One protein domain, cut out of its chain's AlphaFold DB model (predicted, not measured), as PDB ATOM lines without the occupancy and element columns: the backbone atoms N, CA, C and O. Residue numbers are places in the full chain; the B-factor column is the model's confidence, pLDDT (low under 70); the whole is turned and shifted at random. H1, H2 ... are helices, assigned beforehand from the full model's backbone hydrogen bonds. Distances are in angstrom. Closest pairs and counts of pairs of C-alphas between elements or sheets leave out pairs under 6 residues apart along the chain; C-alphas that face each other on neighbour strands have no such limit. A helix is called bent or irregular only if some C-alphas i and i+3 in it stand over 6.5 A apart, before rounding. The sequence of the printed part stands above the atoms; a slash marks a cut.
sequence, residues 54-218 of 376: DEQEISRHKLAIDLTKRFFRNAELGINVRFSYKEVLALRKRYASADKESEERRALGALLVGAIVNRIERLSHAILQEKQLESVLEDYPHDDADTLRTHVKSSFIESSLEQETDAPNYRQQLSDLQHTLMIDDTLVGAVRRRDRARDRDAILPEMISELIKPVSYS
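AT A GLANCE: This is residues 54 to 218 of the 376 residues of an uncharacterized protein of Rickettsiales bacterium (UniProt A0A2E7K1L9). One long helix, H3, runs through the middle of a rod-shaped, all-helix domain, with shorter helices packed round it: H2 folds back on its first part, H4 folds back on its last part, and H1 and H5 pack on the stretch between. H7 packs on H1 and H5, completing a four-helix up-and-down bundle of H1, H3, H5 and H7, in which each helix runs against the one before it, while H4 and the last part of H3 make one end of the rod. The printed part has 165 residues with seven named helices, H1 to H7 in order, and no named strand. It is compact, with a radius of gyration of the C-alphas of 17.7 A and spans of 62 by 29 by 24 A.

HOW THE PARTS SIT: Begin with H3, residues 103 to 138, the hub, which touches five other helices. Its residues 117 to 131 touch H1, residues 54 to 74, at a shallow tilt of 29 degrees, opposite ways; the closest C-alphas, of His 61 and Ser 124, are 5.2 A apart. Its residues 105 to 119 touch H2, residues 85 to 97, in a helical hairpin, closest at the C-alphas of Tyr 95 and Leu 108, 5.6 A. Its residues 126 to 137 touch H4, residues 142 to 158, in a second hairpin, closest at the C-alphas of Ala 126 and Ile 157, 6.5 A. Its residues 113 to 127 touch H5, residues 170 to 183, opposite ways at 33 degrees, only just short of steep; the C-alphas of Leu 123 and Tyr 170 are closest, 5.9 A. Look next at H6, residues 185 to 188, which touches H3 at the C-alphas of Gly 109 and Leu 187, 5.2 A, the closest pair. H7, residues 200 to 216, is near H3 and touches H1 at 16 degrees, opposite ways, with the C-alphas of Arg 60 and Pro 214 closest, 5.0 A. H5 and H7 only just touch, with 3 pairs of C-alphas within 8 A, the closest being Gln 178 and Ile 212, 6.3 A. H1 and H5 are apart. In H1, H2, H3 and H5 every O i to N i+4 pair is within hydrogen-bond range; H4 has 11 of 13, H7 has 8 of 13, and H6 is too short for such a pair.

IN THESE COORDINATES: Find C-alpha 103 at (40.033, 88.805, -27.382); from there H3 runs 52.9 A to C-alpha 138 at (76.367, 123.432, -44.142). H1 begins at C-alpha 54, (66.953, 123.138, -35.356), and is 30.8 A long; H2 is 18.6 A, H4 24.2 A, H5 20.3 A, H6 5.1 A and H7 25.4 A. H4 has a kink of 31 degrees near residue 149 and is irregular, with C-alphas 143 and 146 8.2 A apart; H7 is irregular too, with C-alphas 211 and 214 7.0 A apart.

THE WHOLE: The C-alphas farthest apart, of Asp 143 and Arg 198, are 62.4 A apart. The printed part has no cut, and its long links are H4 to H5 and H6 to H7. Check the B-factor column: mean pLDDT of the printed part is 76.7, and it is under 70 at residue 74, residues 76 to 81, residues 138 to 165, residue 167 and residues 193 to 206.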
ATOM      1  N   ASP A  54      66.254 124.419 -35.299       76.50
ATOM      2  CA  ASP A  54      66.953 123.138 -35.356       76.50
ATOM      3  C   ASP A  54      67.170 122.556 -33.957       76.50
ATOM      4  O   ASP A  54      66.881 121.381 -33.709       76.50
ATOM      5  N   GLU A  55      67.591 123.378 -33.000       78.69
ATOM      6  CA  GLU A  55      67.705 123.011 -31.593       78.69
ATOM      7  C   GLU A  55      66.354 122.568 -31.013       78.69
ATOM      8  O   GLU A  55      66.272 121.593 -30.244       78.69
ATOM      9  N   GLN A  56      65.269 123.243 -31.404       77.56
ATOM     10  CA  GLN A  56      63.914 122.840 -31.045       77.56
ATOM     11  C   GLN A  56      63.559 121.477 -31.646       77.56
ATOM     12  O   GLN A  56      63.090 120.599 -30.916       77.56
ATOM     13  N   GLU A  57      63.781 121.258 -32.943       78.88
ATOM     14  CA  GLU A  57      63.471 119.983 -33.604       78.88
ATOM     15  C   GLU A  57      64.280 118.821 -32.997       78.88
ATOM     16  O   GLU A  57      63.711 117.778 -32.649       78.88
ATOM     17  N   ILE A  58      65.573 119.034 -32.728       82.06
ATOM     18  CA  ILE A  58      66.447 118.086 -32.022       82.06
ATOM     19  C   ILE A  58      65.877 117.738 -30.641       82.06
ATOM     20  O   ILE A  58      65.793 116.561 -30.270       82.06
ATOM     21  N   SER A  59      65.466 118.747 -29.873       78.88
ATOM     22  CA  SER A  59      64.936 118.562 -28.518       78.88
ATOM     23  C   SER A  59      63.609 117.797 -28.514       78.88
ATOM     24  O   SER A  59      63.410 116.919 -27.669       78.88
ATOM     25  N   ARG A  60      62.722 118.064 -29.484       82.06
ATOM     26  CA  ARG A  60      61.442 117.349 -29.646       82.06
ATOM     27  C   ARG A  60      61.657 115.861 -29.876       82.06
ATOM     28  O   ARG A  60      61.040 115.042 -29.193       82.06
ATOM     29  N   HIS A  61      62.535 115.510 -30.813       84.44
ATOM     30  CA  HIS A  61      62.756 114.114 -31.174       84.44
ATOM     31  C   HIS A  61      63.514 113.344 -30.091       84.44
ATOM     32  O   HIS A  61      63.140 112.206 -29.803       84.44
ATOM     33  N   LYS A  62      64.490 113.964 -29.409       82.06
ATOM     34  CA  LYS A  62      65.128 113.371 -28.220       82.06
ATOM     35  C   LYS A  62      64.101 113.049 -27.132       82.06
ATOM     36  O   LYS A  62      64.061 111.922 -26.640       82.06
ATOM     37  N   LEU A  63      63.227 114.005 -26.813       77.81
ATOM     38  CA  LEU A  63      62.184 113.809 -25.809       77.81
ATOM     39  C   LEU A  63      61.201 112.698 -26.216       77.81
ATOM     40  O   LEU A  63      60.881 111.843 -25.394       77.81
ATOM     41  N   ALA A  64      60.772 112.655 -27.481       82.19
ATOM     42  CA  ALA A  64      59.891 111.599 -27.986       82.19
ATOM     43  C   ALA A  64      60.525 110.195 -27.876       82.19
ATOM     44  O   ALA A  64      59.856 109.243 -27.464       82.19
ATOM     45  N   ILE A  65      61.820 110.060 -28.183       81.88
ATOM     46  CA  ILE A  65      62.573 108.801 -28.042       81.88
ATOM     47  C   ILE A  65      62.641 108.370 -26.571       81.88
ATOM     48  O   ILE A  65      62.341 107.221 -26.238       81.88
ATOM     49  N   ASP A  66      62.996 109.285 -25.670       78.44
ATOM     50  CA  ASP A  66      63.114 108.976 -24.243       78.44
ATOM     51  C   ASP A  66      61.777 108.572 -23.629       78.44
ATOM     52  O   ASP A  66      61.710 107.617 -22.847       78.44
ATOM     53  N   LEU A  67      60.700 109.262 -24.006       77.50
ATOM     54  CA  LEU A  67      59.348 108.896 -23.606       77.50
ATOM     55  C   LEU A  67      58.968 107.521 -24.174       77.50
ATOM     56  O   LEU A  67      58.394 106.709 -23.447       77.50
ATOM     57  N   THR A  68      59.353 107.195 -25.415       80.25
ATOM     58  CA  THR A  68      59.054 105.888 -26.039       80.25
ATOM     59  C   THR A  68      59.688 104.743 -25.258       80.25
ATOM     60  O   THR A  68      59.020 103.772 -24.888       80.25
ATOM     61  N   LYS A  69      60.961 104.894 -24.888       78.62
ATOM     62  CA  LYS A  69      61.660 103.929 -24.030       78.62
ATOM     63  C   LYS A  69      60.986 103.788 -22.665       78.62
ATOM     64  O   LYS A  69      60.929 102.689 -22.114       78.62
ATOM     65  N   ARG A  70      60.464 104.879 -22.091       73.12
ATOM     66  CA  ARG A  70      59.700 104.837 -20.827       73.12
ATOM     67  C   ARG A  70      58.408 104.047 -20.975       73.12
ATOM     68  O   ARG A  70      58.138 103.200 -20.128       73.12
ATOM     69  N   PHE A  71      57.662 104.270 -22.050       77.75
ATOM     70  CA  PHE A  71      56.428 103.547 -22.323       77.75
ATOM     71  C   PHE A  71      56.656 102.027 -22.370       77.75
ATOM     72  O   PHE A  71      56.029 101.290 -21.609       77.75
ATOM     73  N   PHE A  72      57.643 101.554 -23.140       77.50
ATOM     74  CA  PHE A  72      57.949 100.117 -23.236       77.50
ATOM     75  C   PHE A  72      58.506  99.487 -21.951       77.50
ATOM     76  O   PHE A  72      58.352  98.280 -21.737       77.50
ATOM     77  N   ARG A  73      59.145 100.269 -21.072       73.88
ATOM     78  CA  ARG A  73      59.569  99.769 -19.753       73.88
ATOM     79  C   ARG A  73      58.382  99.419 -18.856       73.88
ATOM     80  O   ARG A  73      58.510  98.498 -18.053       73.88
ATOM     81  N   ASN A  74      57.263 100.124 -19.006       69.12
ATOM     82  CA  ASN A  74      56.115 100.042 -18.102       69.12
ATOM     83  C   ASN A  74      54.923  99.259 -18.688       69.12
ATOM     84  O   ASN A  74      54.126  98.710 -17.927       69.12
ATOM     85  N   ALA A  75      54.804  99.162 -20.013       70.19
ATOM     86  CA  ALA A  75      53.736  98.410 -20.671       70.19
ATOM     87  C   ALA A  75      54.078  96.909 -20.833       70.19
ATOM     88  O   ALA A  75      55.220  96.546 -21.141       70.19
ATOM     89  N   GLU A  76      53.084  96.021 -20.691       68.00
ATOM     90  CA  GLU A  76      53.135  94.614 -21.145       68.00
ATOM     91  C   GLU A  76      52.959  94.539 -22.664       68.00
ATOM     92  O   GLU A  76      52.060  93.890 -23.195       68.00
ATOM     93  N   LEU A  77      53.840  95.205 -23.399       64.94
ATOM     94  CA  LEU A  77      53.953  94.982 -24.830       64.94
ATOM     95  C   LEU A  77      54.987  93.885 -25.021       64.94
ATOM     96  O   LEU A  77      56.187  94.138 -25.063       64.94
ATOM     97  N   GLY A  78      54.519  92.641 -25.106       52.50
ATOM     98  CA  GLY A  78      55.370  91.465 -25.325       52.50
ATOM     99  C   GLY A  78      56.049  91.422 -26.698       52.50
ATOM    100  O   GLY A  78      56.401  90.340 -27.160       52.50
ATOM    101  N   ILE A  79      56.155  92.547 -27.412       54.06
ATOM    102  CA  ILE A  79      56.452  92.539 -28.838       54.06
ATOM    103  C   ILE A  79      57.287  93.764 -29.248       54.06
ATOM    104  O   ILE A  79      56.776  94.847 -29.529       54.06
ATOM    105  N   ASN A  80      58.606  93.567 -29.297       59.62
ATOM    106  CA  ASN A  80      59.551  94.446 -29.988       59.62
ATOM    107  C   ASN A  80      59.509  94.104 -31.486       59.62
ATOM    108  O   ASN A  80      60.302  93.293 -31.967       59.62
ATOM    109  N   VAL A  81      58.516  94.638 -32.204       69.06
ATOM    110  CA  VAL A  81      58.296  94.314 -33.621       69.06
ATOM    111  C   VAL A  81      58.756  95.445 -34.513       69.06
ATOM    112  O   VAL A  81      58.299  96.583 -34.404       69.06
ATOM    113  N   ARG A  82      59.620  95.108 -35.465       78.19
ATOM    114  CA  ARG A  82      60.129  96.035 -36.472       78.19
ATOM    115  C   ARG A  82      59.264  96.022 -37.730       78.19
ATOM    116  O   ARG A  82      59.762  95.705 -38.797       78.19
ATOM    117  N   PHE A  83      57.997  96.410 -37.623       86.69
ATOM    118  CA  PHE A  83      57.145  96.533 -38.812       86.69
ATOM    119  C   PHE A  83      57.501  97.755 -39.667       86.69
ATOM    120  O   PHE A  83      57.857  98.823 -39.152       86.69
ATOM    121  N   SER A  84      57.419  97.576 -40.980       87.75
ATOM    122  CA  SER A  84      57.356  98.629 -41.991       87.75
ATOM    123  C   SER A  84      56.071  99.447 -41.833       87.75
ATOM    124  O   SER A  84      55.126  99.035 -41.153       87.75
ATOM    125  N   TYR A  85      56.005 100.621 -42.458       88.50
ATOM    126  CA  TYR A  85      54.795 101.440 -42.412       88.50
ATOM    127  C   TYR A  85      53.623 100.729 -43.104       88.50
ATOM    128  O   TYR A  85      52.531 100.654 -42.536       88.50
ATOM    129  N   LYS A  86      53.860 100.098 -44.262       89.19
ATOM    130  CA  LYS A  86      52.871  99.236 -44.937       89.19
ATOM    131  C   LYS A  86      52.340  98.111 -44.033       89.19
ATOM    132  O   LYS A  86      51.128  97.881 -44.007       89.19
ATOM    133  N   GLU A  87      53.196  97.442 -43.259       91.00
ATOM    134  CA  GLU A  87      52.767  96.400 -42.311       91.00
ATOM    135  C   GLU A  87      51.940  96.962 -41.149       91.00
ATOM    136  O   GLU A  87      50.925  96.366 -40.782       91.00
ATOM    137  N   VAL A  88      52.308  98.131 -40.611       91.44
ATOM    138  CA  VAL A  88      51.507  98.821 -39.584       91.44
ATOM    139  C   VAL A  88      50.113  99.157 -40.122       91.44
ATOM    140  O   VAL A  88      49.114  98.899 -39.450       91.44
ATOM    141  N   LEU A  89      50.009  99.654 -41.359       92.44
ATOM    142  CA  LEU A  89      48.717  99.933 -41.996       92.44
ATOM    143  C   LEU A  89      47.895  98.661 -42.243       92.44
ATOM    144  O   LEU A  89      46.675  98.665 -42.061       92.44
ATOM    145  N   ALA A  90      48.538  97.565 -42.643       93.06
ATOM    146  CA  ALA A  90      47.870  96.277 -42.800       93.06
ATOM    147  C   ALA A  90      47.320  95.771 -41.457       93.06
ATOM    148  O   ALA A  90      46.173  95.324 -41.381       93.06
ATOM    149  N   LEU A  91      48.099  95.904 -40.383       92.75
ATOM    150  CA  LEU A  91      47.669  95.548 -39.037       92.75
ATOM    151  C   LEU A  91      46.518  96.435 -38.546       92.75
ATOM    152  O   LEU A  91      45.552  95.915 -37.991       92.75
ATOM    153  N   ARG A  92      46.562  97.743 -38.821       94.00
ATOM    154  CA  ARG A  92      45.464  98.681 -38.535       94.00
ATOM    155  C   ARG A  92      44.159  98.248 -39.200       94.00
ATOM    156  O   ARG A  92      43.114  98.254 -38.554       94.00
ATOM    157  N   LYS A  93      44.211  97.812 -40.463       94.44
ATOM    158  CA  LYS A  93      43.034  97.273 -41.169       94.44
ATOM    159  C   LYS A  93      42.501  96.005 -40.503       94.44
ATOM    160  O   LYS A  93      41.294  95.896 -40.314       94.44
ATOM    161  N   ARG A  94      43.387  95.083 -40.107       93.31
ATOM    162  CA  ARG A  94      43.007  93.847 -39.397       93.31
ATOM    163  C   ARG A  94      42.337  94.141 -38.057       93.31
ATOM    164  O   ARG A  94      41.275  93.590 -37.785       93.31
ATOM    165  N   TYR A  95      42.918  95.039 -37.263       93.38
ATOM    166  CA  TYR A  95      42.335  95.504 -36.004       93.38
ATOM    167  C   TYR A  95      40.935  96.104 -36.214       93.38
ATOM    168  O   TYR A  95      39.994  95.737 -35.516       93.38
ATOM    169  N   ALA A  96      40.767  96.966 -37.225       91.50
ATOM    170  CA  ALA A  96      39.482  97.595 -37.524       91.50
ATOM    171  C   ALA A  96      38.399  96.590 -37.965       91.50
ATOM    172  O   ALA A  96      37.227  96.789 -37.646       91.50
ATOM    173  N   SER A  97      38.784  95.521 -38.673       92.31
ATOM    174  CA  SER A  97      37.873  94.450 -39.106       92.31
ATOM    175  C   SER A  97      37.549  93.413 -38.028       92.31
ATOM    176  O   SER A  97      36.614  92.638 -38.210       92.31
ATOM    177  N   ALA A  98      38.320  93.365 -36.938       91.56
ATOM    178  CA  ALA A  98      38.099  92.410 -35.861       91.56
ATOM    179  C   ALA A  98      36.876  92.800 -35.019       91.56
ATOM    180  O   ALA A  98      36.598  93.987 -34.795       91.56
ATOM    181  N   ASP A  99      36.164  91.788 -34.523       89.81
ATOM    182  CA  ASP A  99      34.969  91.987 -33.711       89.81
ATOM    183  C   ASP A  99      35.287  92.773 -32.428       89.81
ATOM    184  O   ASP A  99      36.299  92.525 -31.767       89.81
ATOM    185  N   LYS A 100      34.434  93.751 -32.098       83.12
ATOM    186  CA  LYS A 100      34.698  94.802 -31.099       83.12
ATOM    187  C   LYS A 100      34.957  94.257 -29.698       83.12
ATOM    188  O   LYS A 100      35.765  94.827 -28.973       83.12
ATOM    189  N   GLU A 101      34.314  93.152 -29.346       81.62
ATOM    190  CA  GLU A 101      34.390  92.564 -28.004       81.62
ATOM    191  C   GLU A 101      35.351  91.365 -27.932       81.62
ATOM    192  O   GLU A 101      35.606  90.815 -26.855       81.62
ATOM    193  N   SER A 102      35.943  90.979 -29.068       86.81
ATOM    194  CA  SER A 102      36.798  89.797 -29.160       86.81
ATOM    195  C   SER A 102      38.145  89.963 -28.448       86.81
ATOM    196  O   SER A 102      38.765  91.032 -28.436       86.81
ATOM    197  N   GLU A 103      38.653  88.863 -27.885       84.62
ATOM    198  CA  GLU A 103      40.033  88.805 -27.382       84.62
ATOM    199  C   GLU A 103      41.056  88.998 -28.507       84.62
ATOM    200  O   GLU A 103      42.105  89.602 -28.288       84.62
ATOM    201  N   GLU A 104      40.723  88.560 -29.724       87.19
ATOM    202  CA  GLU A 104      41.541  88.777 -30.916       87.19
ATOM    203  C   GLU A 104      41.755  90.270 -31.185       87.19
ATOM    204  O   GLU A 104      42.893  90.700 -31.371       87.19
ATOM    205  N   ARG A 105      40.694  91.087 -31.145       87.38
ATOM    206  CA  ARG A 105      40.813  92.538 -31.336       87.38
ATOM    207  C   ARG A 105      41.679  93.185 -30.261       87.38
ATOM    208  O   ARG A 105      42.493  94.042 -30.596       87.38
ATOM    209  N   ARG A 106      41.555  92.761 -28.999       84.81
ATOM    210  CA  ARG A 106      42.424  93.235 -27.907       84.81
ATOM    211  C   ARG A 106      43.894  92.887 -28.166       84.81
ATOM    212  O   ARG A 106      44.751  93.760 -28.075       84.81
ATOM    213  N   ALA A 107      44.188  91.651 -28.570       85.94
ATOM    214  CA  ALA A 107      45.552  91.234 -28.903       85.94
ATOM    215  C   ALA A 107      46.121  91.991 -30.119       85.94
ATOM    216  O   ALA A 107      47.267  92.446 -30.091       85.94
ATOM    217  N   LEU A 108      45.315  92.176 -31.171       89.56
ATOM    218  CA  LEU A 108      45.679  92.972 -32.345       89.56
ATOM    219  C   LEU A 108      45.908  94.442 -31.986       89.56
ATOM    220  O   LEU A 108      46.834  95.046 -32.520       89.56
ATOM    221  N   GLY A 109      45.104  95.001 -31.080       89.62
ATOM    222  CA  GLY A 109      45.250  96.367 -30.590       89.62
ATOM    223  C   GLY A 109      46.571  96.569 -29.849       89.62
ATOM    224  O   GLY A 109      47.337  97.462 -30.202       89.62
ATOM    225  N   ALA A 110      46.906  95.679 -28.909       86.00
ATOM    226  CA  ALA A 110      48.187  95.724 -28.202       86.00
ATOM    227  C   ALA A 110      49.386  95.614 -29.166       86.00
ATOM    228  O   ALA A 110      50.330  96.404 -29.087       86.00
ATOM    229  N   LEU A 111      49.331  94.679 -30.125       88.88
ATOM    230  CA  LEU A 111      50.355  94.542 -31.165       88.88
ATOM    231  C   LEU A 111      50.459  95.807 -32.030       88.88
ATOM    232  O   LEU A 111      51.566  96.234 -32.356       88.88
ATOM    233  N   LEU A 112      49.326  96.418 -32.387       91.31
ATOM    234  CA  LEU A 112      49.286  97.622 -33.210       91.31
ATOM    235  C   LEU A 112      49.876  98.823 -32.478       91.31
ATOM    236  O   LEU A 112      50.716  99.503 -33.058       91.31
ATOM    237  N   VAL A 113      49.529  99.046 -31.209       89.38
ATOM    238  CA  VAL A 113      50.141 100.119 -30.410       89.38
ATOM    239  C   VAL A 113      51.649  99.910 -30.299       89.38
ATOM    240  O   VAL A 113      52.413 100.834 -30.573       89.38
ATOM    241  N   GLY A 114      52.101  98.692 -29.989       87.62
ATOM    242  CA  GLY A 114      53.531  98.379 -29.944       87.62
ATOM    243  C   GLY A 114      54.241  98.635 -31.278       87.62
ATOM    244  O   GLY A 114      55.328  99.214 -31.298       87.62
ATOM    245  N   ALA A 115      53.627  98.262 -32.401       89.69
ATOM    246  CA  ALA A 115      54.186  98.498 -33.729       89.69
ATOM    247  C   ALA A 115      54.235  99.995 -34.087       89.69
ATOM    248  O   ALA A 115      55.252 100.467 -34.601       89.69
ATOM    249  N   ILE A 116      53.174 100.749 -33.774       91.06
ATOM    250  CA  ILE A 116      53.108 102.197 -33.992       91.06
ATOM    251  C   ILE A 116      54.190 102.903 -33.172       91.06
ATOM    252  O   ILE A 116      54.979 103.658 -33.735       91.06
ATOM    253  N   VAL A 117      54.281 102.633 -31.868       88.31
ATOM    254  CA  VAL A 117      55.233 103.308 -30.975       88.31
ATOM    255  C   VAL A 117      56.689 102.996 -31.367       88.31
ATOM    256  O   VAL A 117      57.501 103.912 -31.474       88.31
ATOM    257  N   ASN A 118      57.015 101.744 -31.716       87.12
ATOM    258  CA  ASN A 118      58.340 101.388 -32.254       87.12
ATOM    259  C   ASN A 118      58.648 102.085 -33.593       87.12
ATOM    260  O   ASN A 118      59.804 102.367 -33.923       87.12
ATOM    261  N   ARG A 119      57.633 102.326 -34.432       88.56
ATOM    262  CA  ARG A 119      57.814 103.077 -35.680       88.56
ATOM    263  C   ARG A 119      58.018 104.568 -35.400       88.56
ATOM    264  O   ARG A 119      58.909 105.144 -36.013       88.56
ATOM    265  N   ILE A 120      57.284 105.157 -34.455       87.62
ATOM    266  CA  ILE A 120      57.457 106.549 -34.005       87.62
ATOM    267  C   ILE A 120      58.885 106.797 -33.497       87.62
ATOM    268  O   ILE A 120      59.498 107.790 -33.892       87.62
ATOM    269  N   GLU A 121      59.441 105.891 -32.684       86.94
ATOM    270  CA  GLU A 121      60.825 106.001 -32.194       86.94
ATOM    271  C   GLU A 121      61.833 106.020 -33.348       86.94
ATOM    272  O   GLU A 121      62.675 106.914 -33.423       86.94
ATOM    273  N   ARG A 122      61.723 105.069 -34.285       86.38
ATOM    274  CA  ARG A 122      62.631 104.983 -35.441       86.38
ATOM    275  C   ARG A 122      62.513 106.187 -36.369       86.38
ATOM    276  O   ARG A 122      63.533 106.694 -36.819       86.38
ATOM    277  N   LEU A 123      61.293 106.658 -36.630       87.12
ATOM    278  CA  LEU A 123      61.065 107.869 -37.422       87.12
ATOM    279  C   LEU A 123      61.673 109.095 -36.732       87.12
ATOM    280  O   LEU A 123      62.340 109.886 -37.388       87.12
ATOM    281  N   SER A 124      61.513 109.218 -35.412       86.62
ATOM    282  CA  SER A 124      62.122 110.309 -34.639       86.62
ATOM    283  C   SER A 124      63.649 110.253 -34.676       86.62
ATOM    284  O   SER A 124      64.295 111.284 -34.836       86.62
ATOM    285  N   HIS A 125      64.233 109.056 -34.590       86.00
ATOM    286  CA  HIS A 125      65.673 108.859 -34.755       86.00
ATOM    287  C   HIS A 125      66.162 109.234 -36.159       86.00
ATOM    288  O   HIS A 125      67.181 109.909 -36.275       86.00
ATOM    289  N   ALA A 126      65.441 108.835 -37.209       83.12
ATOM    290  CA  ALA A 126      65.805 109.155 -38.586       83.12
ATOM    291  C   ALA A 126      65.744 110.668 -38.860       83.12
ATOM    292  O   ALA A 126      66.658 111.211 -39.472       83.12
ATOM    293  N   ILE A 127      64.717 111.361 -38.354       84.25
ATOM    294  CA  ILE A 127      64.595 112.824 -38.483       84.25
ATOM    295  C   ILE A 127      65.729 113.534 -37.724       84.25
ATOM    296  O   ILE A 127      66.342 114.456 -38.254       84.25
ATOM    297  N   LEU A 128      66.069 113.067 -36.515       83.31
ATOM    298  CA  LEU A 128      67.206 113.591 -35.749       83.31
ATOM    299  C   LEU A 128      68.527 113.457 -36.525       83.31
ATOM    300  O   LEU A 128      69.328 114.387 -36.552       83.31
ATOM    301  N   GLN A 129      68.758 112.299 -37.146       80.19
ATOM    302  CA  GLN A 129      69.954 112.046 -37.950       80.19
ATOM    303  C   GLN A 129      69.991 112.907 -39.214       80.19
ATOM    304  O   GLN A 129      71.052 113.421 -39.552       80.19
ATOM    305  N   GLU A 130      68.853 113.096 -39.891       78.94
ATOM    306  CA  GLU A 130      68.757 113.993 -41.048       78.94
ATOM    307  C   GLU A 130      69.170 115.420 -40.668       78.94
ATOM    308  O   GLU A 130      69.974 116.023 -41.374       78.94
ATOM    309  N   LYS A 131      68.723 115.909 -39.507       77.81
ATOM    310  CA  LYS A 131      69.102 117.231 -38.996       77.81
ATOM    311  C   LYS A 131      70.574 117.362 -38.630       77.81
ATOM    312  O   LYS A 131      71.218 118.325 -39.026       77.81
ATOM    313  N   GLN A 132      71.132 116.378 -37.928       76.25
ATOM    314  CA  GLN A 132      72.566 116.364 -37.613       76.25
ATOM    315  C   GLN A 132      73.438 116.304 -38.870       76.25
ATOM    316  O   GLN A 132      74.552 116.820 -38.893       76.25
ATOM    317  N   LEU A 133      72.948 115.646 -39.918       75.19
ATOM    318  CA  LEU A 133      73.644 115.577 -41.188       75.19
ATOM    319  C   LEU A 133      73.563 116.902 -41.954       75.19
ATOM    320  O   LEU A 133      74.561 117.326 -42.531       75.19
ATOM    321  N   GLU A 134      72.402 117.557 -41.955       74.56
ATOM    322  CA  GLU A 134      72.224 118.878 -42.565       74.56
ATOM    323  C   GLU A 134      73.184 119.905 -41.957       74.56
ATOM    324  O   GLU A 134      73.903 120.550 -42.717       74.56
ATOM    325  N   SER A 135      73.329 119.941 -40.626       72.56
ATOM    326  CA  SER A 135      74.285 120.842 -39.965       72.56
ATOM    327  C   SER A 135      75.743 120.567 -40.357       72.56
ATOM    328  O   SER A 135      76.520 121.489 -40.556       72.56
ATOM    329  N   VAL A 136      76.137 119.295 -40.519       70.88
ATOM    330  CA  VAL A 136      77.510 118.933 -40.939       70.88
ATOM    331  C   VAL A 136      77.791 119.340 -42.389       70.88
ATOM    332  O   VAL A 136      78.930 119.627 -42.752       70.88
ATOM    333  N   LEU A 137      76.763 119.332 -43.239       70.25
ATOM    334  CA  LEU A 137      76.891 119.638 -44.664       70.25
ATOM    335  C   LEU A 137      76.828 121.141 -44.963       70.25
ATOM    336  O   LEU A 137      77.281 121.541 -46.034       70.25
ATOM    337  N   GLU A 138      76.295 121.964 -44.057       68.88
ATOM    338  CA  GLU A 138      76.367 123.432 -44.142       68.88
ATOM    339  C   GLU A 138      77.805 123.957 -44.012       68.88
ATOM    340  O   GLU A 138      78.159 124.936 -44.664       68.88
ATOM    341  N   ASP A 139      78.658 123.243 -43.276       67.50
ATOM    342  CA  ASP A 139      80.076 123.577 -43.102       67.50
ATOM    343  C   ASP A 139      80.977 123.108 -44.272       67.50
ATOM    344  O   ASP A 139      82.193 123.327 -44.253       67.50
ATOM    345  N   TYR A 140      80.417 122.452 -45.300       67.19
ATOM    346  CA  TYR A 140      81.171 121.866 -46.419       67.19
ATOM    347  C   TYR A 140      81.132 122.728 -47.704       67.19
ATOM    348  O   TYR A 140      80.074 123.243 -48.069       67.19
ATOM    349  N   PRO A 141      82.249 122.858 -48.458       61.06
ATOM    350  CA  PRO A 141      82.295 123.648 -49.694       61.06
ATOM    351  C   PRO A 141      81.291 123.178 -50.763       61.06
ATOM    352  O   PRO A 141      81.156 121.984 -51.030       61.06
ATOM    353  N   HIS A 142      80.622 124.139 -51.409       60.53
ATOM    354  CA  HIS A 142      79.415 123.943 -52.225       60.53
ATOM    355  C   HIS A 142      79.565 123.126 -53.524       60.53
ATOM    356  O   HIS A 142      78.548 122.666 -54.041       60.53
ATOM    357  N   ASP A 143      80.774 122.907 -54.048       62.97
ATOM    358  CA  ASP A 143      80.945 122.422 -55.431       62.97
ATOM    359  C   ASP A 143      80.661 120.913 -55.636       62.97
ATOM    360  O   ASP A 143      80.366 120.510 -56.758       62.97
ATOM    361  N   ASP A 144      80.636 120.098 -54.570       63.69
ATOM    362  CA  ASP A 144      80.266 118.660 -54.603       63.69
ATOM    363  C   ASP A 144      79.138 118.295 -53.606       63.69
ATOM    364  O   ASP A 144      78.814 117.119 -53.385       63.69
ATOM    365  N   ALA A 145      78.516 119.305 -52.987       61.88
ATOM    366  CA  ALA A 145      77.656 119.138 -51.817       61.88
ATOM    367  C   ALA A 145      76.380 118.324 -52.089       61.88
ATOM    368  O   ALA A 145      75.957 117.574 -51.218       61.88
ATOM    369  N   ASP A 146      75.778 118.404 -53.279       67.38
ATOM    370  CA  ASP A 146      74.519 117.700 -53.577       67.38
ATOM    371  C   ASP A 146      74.709 116.193 -53.821       67.38
ATOM    372  O   ASP A 146      73.887 115.372 -53.393       67.38
ATOM    373  N   THR A 147      75.830 115.800 -54.430       69.50
ATOM    374  CA  THR A 147      76.199 114.385 -54.596       69.50
ATOM    375  C   THR A 147      76.572 113.775 -53.246       69.50
ATOM    376  O   THR A 147      76.124 112.671 -52.922       69.50
ATOM    377  N   LEU A 148      77.321 114.514 -52.417       66.25
ATOM    378  CA  LEU A 148      77.667 114.094 -51.059       66.25
ATOM    379  C   LEU A 148      76.426 114.038 -50.154       66.25
ATOM    380  O   LEU A 148      76.233 113.043 -49.465       66.25
ATOM    381  N   ARG A 149      75.532 115.035 -50.214       67.25
ATOM    382  CA  ARG A 149      74.224 115.044 -49.529       67.25
ATOM    383  C   ARG A 149      73.438 113.796 -49.860       67.25
ATOM    384  O   ARG A 149      72.971 113.119 -48.954       67.25
ATOM    385  N   THR A 150      73.316 113.478 -51.144       68.56
ATOM    386  CA  THR A 150      72.554 112.313 -51.595       68.56
ATOM    387  C   THR A 150      73.206 111.022 -51.109       68.56
ATOM    388  O   THR A 150      72.522 110.171 -50.550       68.56
ATOM    389  N   HIS A 151      74.527 110.878 -51.240       67.81
ATOM    390  CA  HIS A 151      75.239 109.666 -50.829       67.81
ATOM    391  C   HIS A 151      75.243 109.459 -49.303       67.81
ATOM    392  O   HIS A 151      74.988 108.352 -48.820       67.81
ATOM    393  N   VAL A 152      75.477 110.521 -48.529       64.25
ATOM    394  CA  VAL A 152      75.469 110.468 -47.064       64.25
ATOM    395  C   VAL A 152      74.043 110.296 -46.534       64.25
ATOM    396  O   VAL A 152      73.842 109.435 -45.683       64.25
ATOM    397  N   LYS A 153      73.029 110.988 -47.086       65.44
ATOM    398  CA  LYS A 153      71.615 110.735 -46.738       65.44
ATOM    399  C   LYS A 153      71.226 109.286 -47.041       65.44
ATOM    400  O   LYS A 153      70.637 108.645 -46.181       65.44
ATOM    401  N   SER A 154      71.597 108.748 -48.206       61.78
ATOM    402  CA  SER A 154      71.277 107.361 -48.581       61.78
ATOM    403  C   SER A 154      71.914 106.363 -47.607       61.78
ATOM    404  O   SER A 154      71.208 105.574 -46.997       61.78
ATOM    405  N   SER A 155      73.223 106.467 -47.356       63.16
ATOM    406  CA  SER A 155      73.952 105.553 -46.457       63.16
ATOM    407  C   SER A 155      73.548 105.653 -44.978       63.16
ATOM    408  O   SER A 155      73.442 104.624 -44.308       63.16
ATOM    409  N   PHE A 156      73.293 106.859 -44.453       61.50
ATOM    410  CA  PHE A 156      72.845 107.038 -43.067       61.50
ATOM    411  C   PHE A 156      71.412 106.539 -42.865       61.50
ATOM    412  O   PHE A 156      71.140 105.826 -41.900       61.50
ATOM    413  N   ILE A 157      70.499 106.875 -43.781       60.34
ATOM    414  CA  ILE A 157      69.066 106.598 -43.632       60.34
ATOM    415  C   ILE A 157      68.726 105.135 -43.964       60.34
ATOM    416  O   ILE A 157      67.941 104.523 -43.233       60.34
ATOM    417  N   GLU A 158      69.339 104.541 -45.000       54.78
ATOM    418  CA  GLU A 158      69.125 103.129 -45.380       54.78
ATOM    419  C   GLU A 158      69.492 102.155 -44.253       54.78
ATOM    420  O   GLU A 158      68.926 101.066 -44.163       54.78
ATOM    421  N   SER A 159      70.390 102.552 -43.346       54.88
ATOM    422  CA  SER A 159      70.762 101.734 -42.187       54.88
ATOM    423  C   SER A 159      69.634 101.568 -41.152       54.88
ATOM    424  O   SER A 159      69.661 100.622 -40.363       54.88
ATOM    425  N   SER A 160      68.646 102.475 -41.139       55.16
ATOM    426  CA  SER A 160      67.670 102.601 -40.045       55.16
ATOM    427  C   SER A 160      66.221 102.301 -40.450       55.16
ATOM    428  O   SER A 160      65.429 101.869 -39.604       55.16
ATOM    429  N   LEU A 161      65.854 102.489 -41.724       66.06
ATOM    430  CA  LEU A 161      64.517 102.212 -42.259       66.06
ATOM    431  C   LEU A 161      64.630 101.680 -43.696       66.06
ATOM    432  O   LEU A 161      65.270 102.305 -44.535       66.06
ATOM    433  N   GLU A 162      63.980 100.551 -43.994       63.94
ATOM    434  CA  GLU A 162      63.839 100.083 -45.379       63.94
ATOM    435  C   GLU A 162      63.095 101.153 -46.196       63.94
ATOM    436  O   GLU A 162      62.006 101.591 -45.804       63.94
ATOM    437  N   GLN A 163      63.687 101.609 -47.307       59.03
ATOM    438  CA  GLN A 163      63.051 102.580 -48.199       59.03
ATOM    439  C   GLN A 163      61.811 101.954 -48.846       59.03
ATOM    440  O   GLN A 163      61.890 101.123 -49.749       59.03
ATOM    441  N   GLU A 164      60.637 102.378 -48.390       68.94
ATOM    442  CA  GLU A 164      59.363 102.033 -49.006       68.94
ATOM    443  C   GLU A 164      59.073 103.048 -50.123       68.94
ATOM    444  O   GLU A 164      58.670 104.176 -49.850       68.94
ATOM    445  N   THR A 165      59.253 102.646 -51.382       64.12
ATOM    446  CA  THR A 165      59.166 103.500 -52.589       64.12
ATOM    447  C   THR A 165      57.848 104.262 -52.764       64.12
ATOM    448  O   THR A 165      57.827 105.278 -53.452       64.12
ATOM    449  N   ASP A 166      56.769 103.816 -52.111       72.69
ATOM    450  CA  ASP A 166      55.440 104.451 -52.157       72.69
ATOM    451  C   ASP A 166      54.985 105.013 -50.799       72.69
ATOM    452  O   ASP A 166      53.826 105.408 -50.649       72.69
ATOM    453  N   ALA A 167      55.833 104.964 -49.767       69.06
ATOM    454  CA  ALA A 167      55.450 105.469 -48.458       69.06
ATOM    455  C   ALA A 167      55.576 107.003 -48.406       69.06
ATOM    456  O   ALA A 167      56.468 107.577 -49.036       69.06
ATOM    457  N   PRO A 168      54.727 107.687 -47.619       80.56
ATOM    458  CA  PRO A 168      54.915 109.102 -47.322       80.56
ATOM    459  C   PRO A 168      56.293 109.367 -46.696       80.56
ATOM    460  O   PRO A 168      56.908 108.459 -46.137       80.56
ATOM    461  N   ASN A 169      56.766 110.615 -46.714       85.31
ATOM    462  CA  ASN A 169      58.000 110.976 -46.004       85.31
ATOM    463  C   ASN A 169      57.886 110.730 -44.480       85.31
ATOM    464  O   ASN A 169      56.790 110.547 -43.941       85.31
ATOM    465  N   TYR A 170      59.016 110.751 -43.766       86.38
ATOM    466  CA  TYR A 170      59.055 110.402 -42.341       86.38
ATOM    467  C   TYR A 170      58.169 111.278 -41.457       86.38
ATOM    468  O   TYR A 170      57.495 110.748 -40.574       86.38
ATOM    469  N   ARG A 171      58.099 112.586 -41.727       84.81
ATOM    470  CA  ARG A 171      57.233 113.513 -40.982       84.81
ATOM    471  C   ARG A 171      55.750 113.189 -41.199       84.81
ATOM    472  O   ARG A 171      54.976 113.176 -40.245       84.81
ATOM    473  N   GLN A 172      55.361 112.849 -42.425       87.06
ATOM    474  CA  GLN A 172      53.984 112.481 -42.754       87.06
ATOM    475  C   GLN A 172      53.584 111.128 -42.153       87.06
ATOM    476  O   GLN A 172      52.479 111.005 -41.623       87.06
ATOM    477  N   GLN A 173      54.475 110.127 -42.192       89.81
ATOM    478  CA  GLN A 173      54.253 108.849 -41.505       89.81
ATOM    479  C   GLN A 173      54.091 109.069 -39.998       89.81
ATOM    480  O   GLN A 173      53.161 108.546 -39.393       89.81
ATOM    481  N   LEU A 174      54.978 109.869 -39.396       88.12
ATOM    482  CA  LEU A 174      54.948 110.185 -37.973       88.12
ATOM    483  C   LEU A 174      53.607 110.828 -37.576       88.12
ATOM    484  O   LEU A 174      52.982 110.378 -36.618       88.12
ATOM    485  N   SER A 175      53.135 111.802 -38.356       86.69
ATOM    486  CA  SER A 175      51.852 112.477 -38.132       86.69
ATOM    487  C   SER A 175      50.644 111.528 -38.217       86.69
ATOM    488  O   SER A 175      49.804 111.533 -37.319       86.69
ATOM    489  N   ASP A 176      50.560 110.661 -39.235       90.38
ATOM    490  CA  ASP A 176      49.453 109.691 -39.370       90.38
ATOM    491  C   ASP A 176      49.419 108.675 -38.214       90.38
ATOM    492  O   ASP A 176      48.364 108.351 -37.655       90.38
ATOM    493  N   LEU A 177      50.594 108.195 -37.809       90.38
ATOM    494  CA  LEU A 177      50.742 107.257 -36.702       90.38
ATOM    495  C   LEU A 177      50.327 107.879 -35.361       90.38
ATOM    496  O   LEU A 177      49.616 107.245 -34.583       90.38
ATOM    497  N   GLN A 178      50.708 109.134 -35.115       86.44
ATOM    498  CA  GLN A 178      50.280 109.886 -33.932       86.44
ATOM    499  C   GLN A 178      48.776 110.119 -33.926       86.44
ATOM    500  O   GLN A 178      48.112 109.866 -32.925       86.44
ATOM    501  N   HIS A 179      48.221 110.545 -35.056       87.00
ATOM    502  CA  HIS A 179      46.789 110.764 -35.207       87.00
ATOM    503  C   HIS A 179      45.984 109.482 -34.949       87.00
ATOM    504  O   HIS A 179      44.924 109.525 -34.329       87.00
ATOM    505  N   THR A 180      46.513 108.325 -35.356       88.75
ATOM    506  CA  THR A 180      45.907 107.021 -35.053       88.75
ATOM    507  C   THR A 180      45.822 106.766 -33.547       88.75
ATOM    508  O   THR A 180      44.783 106.320 -33.073       88.75
ATOM    509  N   LEU A 181      46.883 107.074 -32.795       86.69
ATOM    510  CA  LEU A 181      46.907 106.906 -31.340       86.69
ATOM    511  C   LEU A 181      46.048 107.939 -30.592       86.69
ATOM    512  O   LEU A 181      45.562 107.630 -29.513       86.69
ATOM    513  N   MET A 182      45.863 109.143 -31.143       81.38
ATOM    514  CA  MET A 182      45.093 110.214 -30.493       81.38
ATOM    515  C   MET A 182      43.574 110.079 -30.630       81.38
ATOM    516  O   MET A 182      42.853 110.673 -29.838       81.38
ATOM    517  N   ILE A 183      43.081 109.388 -31.661       82.50
ATOM    518  CA  ILE A 183      41.640 109.344 -31.972       82.50
ATOM    519  C   ILE A 183      40.983 108.034 -31.542       82.50
ATOM    520  O   ILE A 183      39.774 107.995 -31.320       82.50
ATOM    521  N   ASP A 184      41.749 106.947 -31.459       84.56
ATOM    522  CA  ASP A 184      41.211 105.627 -31.145       84.56
ATOM    523  C   ASP A 184      41.474 105.247 -29.682       84.56
ATOM    524  O   ASP A 184      42.394 104.491 -29.366       84.56
ATOM    525  N   ASP A 185      40.619 105.738 -28.783       78.31
ATOM    526  CA  ASP A 185      40.682 105.412 -27.349       78.31
ATOM    527  C   ASP A 185      40.570 103.899 -27.092       78.31
ATOM    528  O   ASP A 185      41.159 103.362 -26.150       78.31
ATOM    529  N   THR A 186      39.856 103.173 -27.962       82.38
ATOM    530  CA  THR A 186      39.698 101.714 -27.837       82.38
ATOM    531  C   THR A 186      40.987 100.962 -28.152       82.38
ATOM    532  O   THR A 186      41.252  99.915 -27.561       82.38
ATOM    533  N   LEU A 187      41.808 101.505 -29.055       84.94
ATOM    534  CA  LEU A 187      43.119 100.966 -29.394       84.94
ATOM    535  C   LEU A 187      44.106 101.156 -28.240       84.94
ATOM    536  O   LEU A 187      44.841 100.233 -27.891       84.94
ATOM    537  N   VAL A 188      44.095 102.335 -27.624       76.75
ATOM    538  CA  VAL A 188      44.909 102.648 -26.445       76.75
ATOM    539  C   VAL A 188      44.544 101.736 -25.269       76.75
ATOM    540  O   VAL A 188      45.434 101.152 -24.648       76.75
ATOM    541  N   GLY A 189      43.245 101.531 -25.025       77.25
ATOM    542  CA  GLY A 189      42.739 100.629 -23.983       77.25
ATOM    543  C   GLY A 189      43.047  99.140 -24.203       77.25
ATOM    544  O   GLY A 189      42.746  98.314 -23.342       77.25
ATOM    545  N   ALA A 190      43.644  98.763 -25.340       81.19
ATOM    546  CA  ALA A 190      44.101  97.397 -25.584       81.19
ATOM    547  C   ALA A 190      45.450  97.079 -24.906       81.19
ATOM    548  O   ALA A 190      45.802  95.904 -24.775       81.19
ATOM    549  N   VAL A 191      46.210  98.097 -24.490       78.62
ATOM    550  CA  VAL A 191      47.492  97.939 -23.785       78.62
ATOM    551  C   VAL A 191      47.253  97.782 -22.281       78.62
ATOM    552  O   VAL A 191      46.259  98.276 -21.760       78.62
ATOM    553  N   ARG A 192      48.163  97.097 -21.576       72.00
ATOM    554  CA  ARG A 192      48.130  96.933 -20.111       72.00
ATOM    555  C   ARG A 192      49.487  97.188 -19.465       72.00
ATOM    556  O   ARG A 192      50.518  97.050 -20.134       72.00
ATOM    557  N   ARG A 193      49.506  97.522 -18.171       65.75
ATOM    558  CA  ARG A 193      50.751  97.605 -17.374       65.75
ATOM    559  C   ARG A 193      51.239  96.233 -16.886       65.75
ATOM    560  O   ARG A 193      50.461  95.288 -16.768       65.75
ATOM    561  N   ARG A 194      52.543  96.144 -16.577       61.06
ATOM    562  CA  ARG A 194      53.230  94.931 -16.057       61.06
ATOM    563  C   ARG A 194      52.740  94.441 -14.701       61.06
ATOM    564  O   ARG A 194      52.903  93.268 -14.386       61.06
ATOM    565  N   ASP A 195      52.166  95.320 -13.898       59.38
ATOM    566  CA  ASP A 195      51.701  95.039 -12.541       59.38
ATOM    567  C   ASP A 195      50.190  94.735 -12.454       59.38
ATOM    568  O   ASP A 195      49.712  94.362 -11.388       59.38
ATOM    569  N   ARG A 196      49.457  94.768 -13.581       53.84
ATOM    570  CA  ARG A 196      48.076  94.255 -13.764       53.84
ATOM    571  C   ARG A 196      47.000  94.746 -12.778       53.84
ATOM    572  O   ARG A 196      45.939  94.121 -12.689       53.84
ATOM    573  N   ALA A 197      47.228  95.845 -12.069       54.06
ATOM    574  CA  ALA A 197      46.199  96.481 -11.253       54.06
ATOM    575  C   ALA A 197      45.166  97.163 -12.188       54.06
ATOM    576  O   ALA A 197      45.552  97.879 -13.111       54.06
ATOM    577  N   ARG A 198      43.868  96.839 -12.046       43.09
ATOM    578  CA  ARG A 198      42.785  97.209 -12.999       43.09
ATOM    579  C   ARG A 198      42.457  98.708 -13.023       43.09
ATOM    580  O   ARG A 198      41.971  99.199 -14.033       43.09
ATOM    581  N   ASP A 199      42.711  99.372 -11.913       51.50
ATOM    582  CA  ASP A 199      42.748 100.816 -11.658       51.50
ATOM    583  C   ASP A 199      43.816 101.523 -12.525       51.50
ATOM    584  O   ASP A 199      43.583 102.563 -13.136       51.50
ATOM    585  N   ARG A 200      44.969 100.876 -12.739       54.00
ATOM    586  CA  ARG A 200      46.150 101.502 -13.366       54.00
ATOM    587  C   ARG A 200      46.211 101.478 -14.897       54.00
ATOM    588  O   ARG A 200      47.117 102.075 -15.484       54.00
ATOM    589  N   ASP A 201      45.276 100.823 -15.583       59.69
ATOM    590  CA  ASP A 201      45.237 100.817 -17.060       59.69
ATOM    591  C   ASP A 201      44.780 102.181 -17.641       59.69
ATOM    592  O   ASP A 201      45.055 102.478 -18.808       59.69
ATOM    593  N   ALA A 202      44.171 103.058 -16.828       58.03
ATOM    594  CA  ALA A 202      43.701 104.394 -17.225       58.03
ATOM    595  C   ALA A 202      44.825 105.389 -17.597       58.03
ATOM    596  O   ALA A 202      44.566 106.415 -18.224       58.03
ATOM    597  N   ILE A 203      46.080 105.072 -17.268       61.22
ATOM    598  CA  ILE A 203      47.250 105.951 -17.460       61.22
ATOM    599  C   ILE A 203      47.867 105.778 -18.842       61.22
ATOM    600  O   ILE A 203      48.516 106.681 -19.359       61.22
ATOM    601  N   LEU A 204      47.707 104.608 -19.461       68.62
ATOM    602  CA  LEU A 204      48.265 104.319 -20.783       68.62
ATOM    603  C   LEU A 204      47.854 105.349 -21.853       68.62
ATOM    604  O   LEU A 204      48.735 105.760 -22.614       68.62
ATOM    605  N   PRO A 205      46.597 105.841 -21.882       69.50
ATOM    606  CA  PRO A 205      46.229 107.017 -22.663       69.50
ATOM    607  C   PRO A 205      47.087 108.249 -22.391       69.50
ATOM    608  O   PRO A 205      47.552 108.888 -23.334       69.50
ATOM    609  N   GLU A 206      47.360 108.571 -21.129       68.12
ATOM    610  CA  GLU A 206      48.197 109.717 -20.788       68.12
ATOM    611  C   GLU A 206      49.666 109.495 -21.168       68.12
ATOM    612  O   GLU A 206      50.293 110.396 -21.719       68.12
ATOM    613  N   MET A 207      50.203 108.286 -20.991       70.56
ATOM    614  CA  MET A 207      51.552 107.931 -21.454       70.56
ATOM    615  C   MET A 207      51.701 108.141 -22.956       70.56
ATOM    616  O   MET A 207      52.689 108.704 -23.424       70.56
ATOM    617  N   ILE A 208      50.711 107.667 -23.710       75.56
ATOM    618  CA  ILE A 208      50.652 107.799 -25.161       75.56
ATOM    619  C   ILE A 208      50.457 109.264 -25.556       75.56
ATOM    620  O   ILE A 208      51.102 109.731 -26.489       75.56
ATOM    621  N   SER A 209      49.672 110.030 -24.803       75.56
ATOM    622  CA  SER A 209      49.557 111.476 -24.990       75.56
ATOM    623  C   SER A 209      50.904 112.180 -24.790       75.56
ATOM    624  O   SER A 209      51.336 112.938 -25.657       75.56
ATOM    625  N   GLU A 210      51.626 111.890 -23.704       73.62
ATOM    626  CA  GLU A 210      52.946 112.467 -23.419       73.62
ATOM    627  C   GLU A 210      53.973 112.134 -24.510       73.62
ATOM    628  O   GLU A 210      54.733 113.011 -24.910       73.62
ATOM    629  N   LEU A 211      53.953 110.921 -25.070       75.50
ATOM    630  CA  LEU A 211      54.792 110.538 -26.217       75.50
ATOM    631  C   LEU A 211      54.588 111.441 -27.440       75.50
ATOM    632  O   LEU A 211      55.534 111.756 -28.163       75.50
ATOM    633  N   ILE A 212      53.338 111.828 -27.682       78.19
ATOM    634  CA  ILE A 212      52.906 112.556 -28.877       78.19
ATOM    635  C   ILE A 212      53.051 114.072 -28.679       78.19
ATOM    636  O   ILE A 212      53.224 114.820 -29.648       78.19
ATOM    637  N   LYS A 213      53.034 114.552 -27.430       77.19
ATOM    638  CA  LYS A 213      53.046 115.986 -27.121       77.19
ATOM    639  C   LYS A 213      54.247 116.766 -27.687       77.19
ATOM    640  O   LYS A 213      54.010 117.804 -28.302       77.19
ATOM    641  N   PRO A 214      55.508 116.304 -27.559       72.81
ATOM    642  CA  PRO A 214      56.687 117.043 -28.030       72.81
ATOM    643  C   PRO A 214      56.650 117.363 -29.527       72.81
ATOM    644  O   PRO A 214      57.164 118.377 -29.989       72.81
ATOM    645  N   VAL A 215      56.020 116.484 -30.292       74.25
ATOM    646  CA  VAL A 215      55.982 116.497 -31.752       74.25
ATOM    647  C   VAL A 215      54.685 117.109 -32.294       74.25
ATOM    648  O   VAL A 215      54.671 117.539 -33.441       74.25
ATOM    649  N   SER A 216      53.641 117.236 -31.462       71.38
ATOM    650  CA  SER A 216      52.333 117.799 -31.849       71.38
ATOM    651  C   SER A 216      52.037 119.187 -31.269       71.38
ATOM    652  O   SER A 216      51.286 119.951 -31.870       71.38
ATOM    653  N   TYR A 217      52.616 119.542 -30.119       74.00
ATOM    654  CA  TYR A 217      52.437 120.855 -29.485       74.00
ATOM    655  C   TYR A 217      53.715 121.682 -29.554       74.00
ATOM    656  O   TYR A 217      54.797 121.174 -29.849       74.00
ATOM    657  N   SER A 218      53.619 122.981 -29.267       75.56
ATOM    658  CA  SER A 218      54.824 123.778 -29.054       75.56
ATOM    659  C   SER A 218      55.578 123.265 -27.824       75.56
ATOM    660  O   SER A 218      54.978 122.873 -26.822       75.56
TER     661      SER A 218